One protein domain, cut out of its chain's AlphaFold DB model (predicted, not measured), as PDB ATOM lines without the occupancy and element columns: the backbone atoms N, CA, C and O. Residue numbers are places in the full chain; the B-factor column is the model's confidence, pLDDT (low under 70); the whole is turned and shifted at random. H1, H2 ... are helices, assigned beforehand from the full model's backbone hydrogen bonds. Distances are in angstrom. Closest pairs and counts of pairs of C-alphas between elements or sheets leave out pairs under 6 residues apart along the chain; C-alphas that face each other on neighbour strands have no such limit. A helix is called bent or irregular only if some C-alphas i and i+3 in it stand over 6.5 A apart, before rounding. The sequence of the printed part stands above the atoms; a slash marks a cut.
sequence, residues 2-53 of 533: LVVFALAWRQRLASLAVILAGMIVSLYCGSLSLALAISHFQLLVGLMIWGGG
ATOM      1  N   LEU A   2     -19.923  34.194 -25.603       86.75
ATOM      2  CA  LEU A   2     -19.399  33.204 -24.644       86.75
ATOM      3  C   LEU A   2     -19.249  31.804 -25.263       86.75
ATOM      4  O   LEU A   2     -18.184  31.208 -25.171       86.75
ATOM      5  N   VAL A   3     -20.265  31.344 -26.006       88.94
ATOM      6  CA  VAL A   3     -20.211  30.082 -26.769       88.94
ATOM      7  C   VAL A   3     -19.074  30.075 -27.802       88.94
ATOM      8  O   VAL A   3     -18.348  29.095 -27.910       88.94
ATOM      9  N   VAL A   4     -18.865  31.183 -28.524       87.38
ATOM     10  CA  VAL A   4     -17.776  31.322 -29.512       87.38
ATOM     11  C   VAL A   4     -16.414  31.202 -28.829       87.38
ATOM     12  O   VAL A   4     -15.552  30.466 -29.305       87.38
ATOM     13  N   PHE A   5     -16.226  31.878 -27.693       86.31
ATOM     14  CA  PHE A   5     -14.990  31.783 -26.919       86.31
ATOM     15  C   PHE A   5     -14.784  30.392 -26.331       86.31
ATOM     16  O   PHE A   5     -13.666  29.896 -26.408       86.31
ATOM     17  N   ALA A   6     -15.830  29.737 -25.825       87.56
ATOM     18  CA  ALA A   6     -15.751  28.367 -25.323       87.56
ATOM     19  C   ALA A   6     -15.321  27.382 -26.426       87.56
ATOM     20  O   ALA A   6     -14.395  26.596 -26.228       87.56
ATOM     21  N   LEU A   7     -15.921  27.480 -27.619       85.06
ATOM     22  CA  LEU A   7     -15.574  26.649 -28.778       85.06
ATOM     23  C   LEU A   7     -14.143  26.911 -29.278       85.06
ATOM     24  O   LEU A   7     -13.425  25.974 -29.627       85.06
ATOM     25  N   ALA A   8     -13.704  28.172 -29.286       84.38
ATOM     26  CA  ALA A   8     -12.373  28.566 -29.753       84.38
ATOM     27  C   ALA A   8     -11.275  28.481 -28.668       84.38
ATOM     28  O   ALA A   8     -10.092  28.673 -28.972       84.38
ATOM     29  N   TRP A   9     -11.632  28.179 -27.413       83.56
ATOM     30  CA  TRP A   9     -10.712  28.193 -26.269       83.56
ATOM     31  C   TRP A   9      -9.557  27.205 -26.443       83.56
ATOM     32  O   TRP A   9      -8.391  27.554 -26.250       83.56
ATOM     33  N   ARG A  10      -9.869  25.985 -26.904       81.56
ATOM     34  CA  ARG A  10      -8.881  24.912 -27.120       81.56
ATOM     35  C   ARG A  10      -7.836  25.270 -28.182       81.56
ATOM     36  O   ARG A  10      -6.732  24.743 -28.138       81.56
ATOM     37  N   GLN A  11      -8.155  26.198 -29.088       77.75
ATOM     38  CA  GLN A  11      -7.256  26.688 -30.138       77.75
ATOM     39  C   GLN A  11      -6.619  28.045 -29.779       77.75
ATOM     40  O   GLN A  11      -6.217  28.796 -30.665       77.75
ATOM     41  N   ARG A  12      -6.560  28.399 -28.483       77.62
ATOM     42  CA  ARG A  12      -6.000  29.666 -27.967       77.62
ATOM     43  C   ARG A  12      -6.564  30.911 -28.668       77.62
ATOM     44  O   ARG A  12      -5.839  31.884 -28.887       77.62
ATOM     45  N   LEU A  13      -7.851  30.876 -29.032       75.56
ATOM     46  CA  LEU A  13      -8.523  31.948 -29.777       75.56
ATOM     47  C   LEU A  13      -7.776  32.316 -31.075       75.56
ATOM     48  O   LEU A  13      -7.571  33.493 -31.381       75.56
ATOM     49  N   ALA A  14      -7.314  31.308 -31.823       74.38
ATOM     50  CA  ALA A  14      -6.818  31.498 -33.182       74.38
ATOM     51  C   ALA A  14      -7.898  32.154 -34.059       74.38
ATOM     52  O   ALA A  14      -9.080  31.817 -33.956       74.38
ATOM     53  N   SER A  15      -7.502  33.075 -34.942       71.75
ATOM     54  CA  SER A  15      -8.440  33.896 -35.720       71.75
ATOM     55  C   SER A  15      -9.421  33.056 -36.540       71.75
ATOM     56  O   SER A  15     -10.615  33.333 -36.532       71.75
ATOM     57  N   LEU A  16      -8.944  31.987 -37.191       68.94
ATOM     58  CA  LEU A  16      -9.796  31.093 -37.981       68.94
ATOM     59  C   LEU A  16     -10.810  30.340 -37.108       68.94
ATOM     60  O   LEU A  16     -11.972  30.227 -37.489       68.94
ATOM     61  N   ALA A  17     -10.399  29.887 -35.919       77.62
ATOM     62  CA  ALA A  17     -11.271  29.202 -34.967       77.62
ATOM     63  C   ALA A  17     -12.403  30.113 -34.480       77.62
ATOM     64  O   ALA A  17     -13.562  29.708 -34.446       77.62
ATOM     65  N   VAL A  18     -12.063  31.361 -34.142       80.50
ATOM     66  CA  VAL A  18     -13.023  32.377 -33.692       80.50
ATOM     67  C   VAL A  18     -13.982  32.755 -34.821       80.50
ATOM     68  O   VAL A  18     -15.181  32.855 -34.578       80.50
ATOM     69  N   ILE A  19     -13.487  32.914 -36.055       77.06
ATOM     70  CA  ILE A  19     -14.325  33.209 -37.228       77.06
ATOM     71  C   ILE A  19     -15.286  32.050 -37.512       77.06
ATOM     72  O   ILE A  19     -16.479  32.285 -37.676       77.06
ATOM     73  N   LEU A  20     -14.798  30.804 -37.525       74.31
ATOM     74  CA  LEU A  20     -15.626  29.622 -37.775       74.31
ATOM     75  C   LEU A  20     -16.685  29.439 -36.680       74.31
ATOM     76  O   LEU A  20     -17.865  29.288 -36.985       74.31
ATOM     77  N   ALA A  21     -16.284  29.488 -35.406       83.75
ATOM     78  CA  ALA A  21     -17.213  29.371 -34.285       83.75
ATOM     79  C   ALA A  21     -18.229  30.524 -34.276       83.75
ATOM     80  O   ALA A  21     -19.414  30.299 -34.038       83.75
ATOM     81  N   GLY A  22     -17.786  31.746 -34.583       85.69
ATOM     82  CA  GLY A  22     -18.643  32.920 -34.726       85.69
ATOM     83  C   GLY A  22     -19.672  32.756 -35.840       85.69
ATOM     84  O   GLY A  22     -20.854  32.989 -35.605       85.69
ATOM     85  N   MET A  23     -19.243  32.289 -37.014       81.12
ATOM     86  CA  MET A  23     -20.115  32.002 -38.154       81.12
ATOM     87  C   MET A  23     -21.168  30.947 -37.801       81.12
ATOM     88  O   MET A  23     -22.348  31.167 -38.052       81.12
ATOM     89  N   ILE A  24     -20.768  29.839 -37.167       81.38
ATOM     90  CA  ILE A  24     -21.692  28.773 -36.751       81.38
ATOM     91  C   ILE A  24     -22.742  29.322 -35.779       81.38
ATOM     92  O   ILE A  24     -23.937  29.164 -36.014       81.38
ATOM     93  N   VAL A  25     -22.315  30.006 -34.712       88.12
ATOM     94  CA  VAL A  25     -23.239  30.575 -33.715       88.12
ATOM     95  C   VAL A  25     -24.167  31.612 -34.351       88.12
ATOM     96  O   VAL A  25     -25.364  31.599 -34.083       88.12
ATOM     97  N   SER A  26     -23.642  32.473 -35.228       85.06
ATOM     98  CA  SER A  26     -24.441  33.470 -35.948       85.06
ATOM     99  C   SER A  26     -25.513  32.825 -36.824       85.06
ATOM    100  O   SER A  26     -26.639  33.309 -36.848       85.06
ATOM    101  N   LEU A  27     -25.187  31.735 -37.524       80.56
ATOM    102  CA  LEU A  27     -26.137  31.010 -38.369       80.56
ATOM    103  C   LEU A  27     -27.242  30.347 -37.539       80.56
ATOM    104  O   LEU A  27     -28.411  30.451 -37.904       80.56
ATOM    105  N   TYR A  28     -26.903  29.730 -36.403       86.19
ATOM    106  CA  TYR A  28     -27.898  29.153 -35.489       86.19
ATOM    107  C   TYR A  28     -28.840  30.217 -34.920       86.19
ATOM    108  O   TYR A  28     -30.058  30.060 -34.983       86.19
ATOM    109  N   CYS A  29     -28.292  31.319 -34.399       87.69
ATOM    110  CA  CYS A  29     -29.103  32.419 -33.879       87.69
ATOM    111  C   CYS A  29     -29.960  33.063 -34.980       87.69
ATOM    112  O   CYS A  29     -31.123  33.365 -34.735       87.69
ATOM    113  N   GLY A  30     -29.414  33.229 -36.188       84.62
ATOM    114  CA  GLY A  30     -30.141  33.757 -37.342       84.62
ATOM    115  C   GLY A  30     -31.302  32.857 -37.768       84.62
ATOM    116  O   GLY A  30     -32.406  33.349 -37.969       84.62
ATOM    117  N   SER A  31     -31.089  31.539 -37.831       83.69
ATOM    118  CA  SER A  31     -32.145  30.570 -38.151       83.69
ATOM    119  C   SER A  31     -33.258  30.567 -37.101       83.69
ATOM    120  O   SER A  31     -34.433  30.593 -37.465       83.69
ATOM    121  N   LEU A  32     -32.908  30.612 -35.811       87.12
ATOM    122  CA  LEU A  32     -33.892  30.717 -34.732       87.12
ATOM    123  C   LEU A  32     -34.677  32.033 -34.811       87.12
ATOM    124  O   LEU A  32     -35.901  32.025 -34.712       87.12
ATOM    125  N   SER A  33     -33.984  33.153 -35.037       84.94
ATOM    126  CA  SER A  33     -34.611  34.466 -35.210       84.94
ATOM    127  C   SER A  33     -35.583  34.475 -36.389       84.94
ATOM    128  O   SER A  33     -36.675  35.020 -36.268       84.94
ATOM    129  N   LEU A  34     -35.208  33.860 -37.513       80.38
ATOM    130  CA  LEU A  34     -36.053  33.778 -38.701       80.38
ATOM    131  C   LEU A  34     -37.274  32.877 -38.465       80.38
ATOM    132  O   LEU A  34     -38.386  33.259 -38.816       80.38
ATOM    133  N   ALA A  35     -37.102  31.723 -37.812       83.81
ATOM    134  CA  ALA A  35     -38.206  30.823 -37.465       83.81
ATOM    135  C   ALA A  35     -39.239  31.495 -36.540       83.81
ATOM    136  O   ALA A  35     -40.452  31.379 -36.745       83.81
ATOM    137  N   LEU A  36     -38.765  32.254 -35.547       85.69
ATOM    138  CA  LEU A  36     -39.630  33.062 -34.688       85.69
ATOM    139  C   LEU A  36     -40.322  34.173 -35.487       85.69
ATOM    140  O   LEU A  36     -41.532  34.345 -35.359       85.69
ATOM    141  N   ALA A  37     -39.588  34.876 -36.357       80.25
ATOM    142  CA  ALA A  37     -40.142  35.951 -37.179       80.25
ATOM    143  C   ALA A  37     -41.257  35.470 -38.117       80.25
ATOM    144  O   ALA A  37     -42.255  36.161 -38.269       80.25
ATOM    145  N   ILE A  38     -41.134  34.274 -38.700       78.31
ATOM    146  CA  ILE A  38     -42.181  33.701 -39.560       78.31
ATOM    147  C   ILE A  38     -43.409  33.293 -38.738       78.31
ATOM    148  O   ILE A  38     -44.535  33.577 -39.134       78.31
ATOM    149  N   SER A  39     -43.203  32.632 -37.594       83.38
ATOM    150  CA  SER A  39     -44.313  32.146 -36.758       83.38
ATOM    151  C   SER A  39     -45.136  33.273 -36.131       83.38
ATOM    152  O   SER A  39     -46.339  33.122 -35.950       83.38
ATOM    153  N   HIS A  40     -44.505  34.410 -35.838       84.81
ATOM    154  CA  HIS A  40     -45.131  35.557 -35.185       84.81
ATOM    155  C   HIS A  40     -44.963  36.829 -36.027       84.81
ATOM    156  O   HIS A  40     -44.586  37.880 -35.508       84.81
ATOM    157  N   PHE A  41     -45.249  36.737 -37.332       75.69
ATOM    158  CA  PHE A  41     -44.967  37.790 -38.316       75.69
ATOM    159  C   PHE A  41     -45.392  39.191 -37.865       75.69
ATOM    160  O   PHE A  41     -44.566  40.096 -37.858       75.69
ATOM    161  N   GLN A  42     -46.639  39.364 -37.414       75.81
ATOM    162  CA  GLN A  42     -47.158  40.671 -36.988       75.81
ATOM    163  C   GLN A  42     -46.421  41.245 -35.767       75.81
ATOM    164  O   GLN A  42     -46.140  42.440 -35.733       75.81
ATOM    165  N   LEU A  43     -46.075  40.401 -34.791       80.81
ATOM    166  CA  LEU A  43     -45.352  40.818 -33.584       80.81
ATOM    167  C   LEU A  43     -43.877  41.129 -33.878       80.81
ATOM    168  O   LEU A  43     -43.270  41.941 -33.183       80.81
ATOM    169  N   LEU A  44     -43.287  40.480 -34.888       77.81
ATOM    170  CA  LEU A  44     -41.850  40.526 -35.165       77.81
ATOM    171  C   LEU A  44     -41.470  41.377 -36.391       77.81
ATOM    172  O   LEU A  44     -40.289  41.425 -36.739       77.81
ATOM    173  N   VAL A  45     -42.399  42.130 -36.996       75.25
ATOM    174  CA  VAL A  45     -42.066  43.127 -38.041       75.25
ATOM    175  C   VAL A  45     -41.039  44.142 -37.527       75.25
ATOM    176  O   VAL A  45     -40.073  44.458 -38.222       75.25
ATOM    177  N   GLY A  46     -41.188  44.597 -36.278       77.38
ATOM    178  CA  GLY A  46     -40.241  45.521 -35.647       77.38
ATOM    179  C   GLY A  46     -38.818  44.958 -35.548       77.38
ATOM    180  O   GLY A  46     -37.856  45.702 -35.721       77.38
ATOM    181  N   LEU A  47     -38.662  43.636 -35.374       79.75
ATOM    182  CA  LEU A  47     -37.341  42.996 -35.396       79.75
ATOM    183  C   LEU A  47     -36.692  43.042 -36.782       79.75
ATOM    184  O   LEU A  47     -35.468  43.064 -36.862       79.75
ATOM    185  N   MET A  48     -37.474  43.064 -37.864       75.12
ATOM    186  CA  MET A  48     -36.935  43.190 -39.224       75.12
ATOM    187  C   MET A  48     -36.447  44.614 -39.500       75.12
ATOM    188  O   MET A  48     -35.365  44.788 -40.059       75.12
ATOM    189  N   ILE A  49     -37.190  45.626 -39.038       78.12
ATOM    190  CA  ILE A  49     -36.780  47.036 -39.124       78.12
ATOM    191  C   ILE A  49     -35.515  47.265 -38.283       78.12
ATOM    192  O   ILE A  49     -34.519  47.781 -38.789       78.12
ATOM    193  N   TRP A  50     -35.502  46.777 -37.036       84.56
ATOM    194  CA  TRP A  50     -34.322  46.805 -36.166       84.56
ATOM    195  C   TRP A  50     -33.141  46.024 -36.765       84.56
ATOM    196  O   TRP A  50     -32.004  46.490 -36.754       84.56
ATOM    197  N   GLY A  51     -33.389  44.858 -37.363       81.00
ATOM    198  CA  GLY A  51     -32.364  44.064 -38.044       81.00
ATOM    199  C   GLY A  51     -31.705  44.798 -39.217       81.00
ATOM    200  O   GLY A  51     -30.536  44.550 -39.502       81.00
ATOM    201  N   GLY A  52     -32.417  45.733 -39.853       76.88
ATOM    202  CA  GLY A  52     -31.896  46.605 -40.905       76.88
ATOM    203  C   GLY A  52     -31.112  47.823 -40.406       76.88
ATOM    204  O   GLY A  52     -30.548  48.538 -41.231       76.88
ATOM    205  N   GLY A  53     -31.061  48.073 -39.094       84.62
ATOM    206  CA  GLY A  53     -30.425  49.252 -38.508       84.62
ATOM    207  C   GLY A  53     -31.275  50.511 -38.689       84.62
ATOM    208  O   GLY A  53     -31.183  51.175 -39.723       84.62
TER     209      GLY A  53
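Overview. This is residues 2 to 53 of the 533 residues of the protein "Transport system permease protein" of Candidatus Paraburkholderia kirkii (UniProt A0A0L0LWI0). One long helix, H2, makes the length, and a short helix folds back at each end: H1 in a hairpin, H3 only at the corner. The 52 printed residues include H1, H2 and H3 in order and no named strand, class all helix. The rod spans 43 by 21 by 14 A, only just loose, close to extended, with a radius of gyration of the C-alphas of 14.6 A.

Arrangement. Start at H1, residues 2 to 9, which touches H2, residues 15 to 39, with residues 17 to 25 of H2 alone, opposite ways at a shallow tilt of 28 degrees; the closest C-alphas, of Val 4 and Ala 21, are 5.2 A apart. H3, residues 41 to 51, touches H2 only at the corner and is apart from H1. Every O i to N i+4 pair is within hydrogen-bond range in H1 and H2, 5 of 7 in H3.

Along the chain. Find C-alpha 2 at (-19.399, 33.204, -24.644), where H1 begins; H2 runs 35.9 A from first to last C-alpha, and H3, irregular with C-alphas 43 and 46 7.2 A apart, ends at C-alpha 51 at (-32.364, 44.064, -38.044).

Size, cuts and confidence. The printed part has no cut; residue 16 is under 70 in pLDDT.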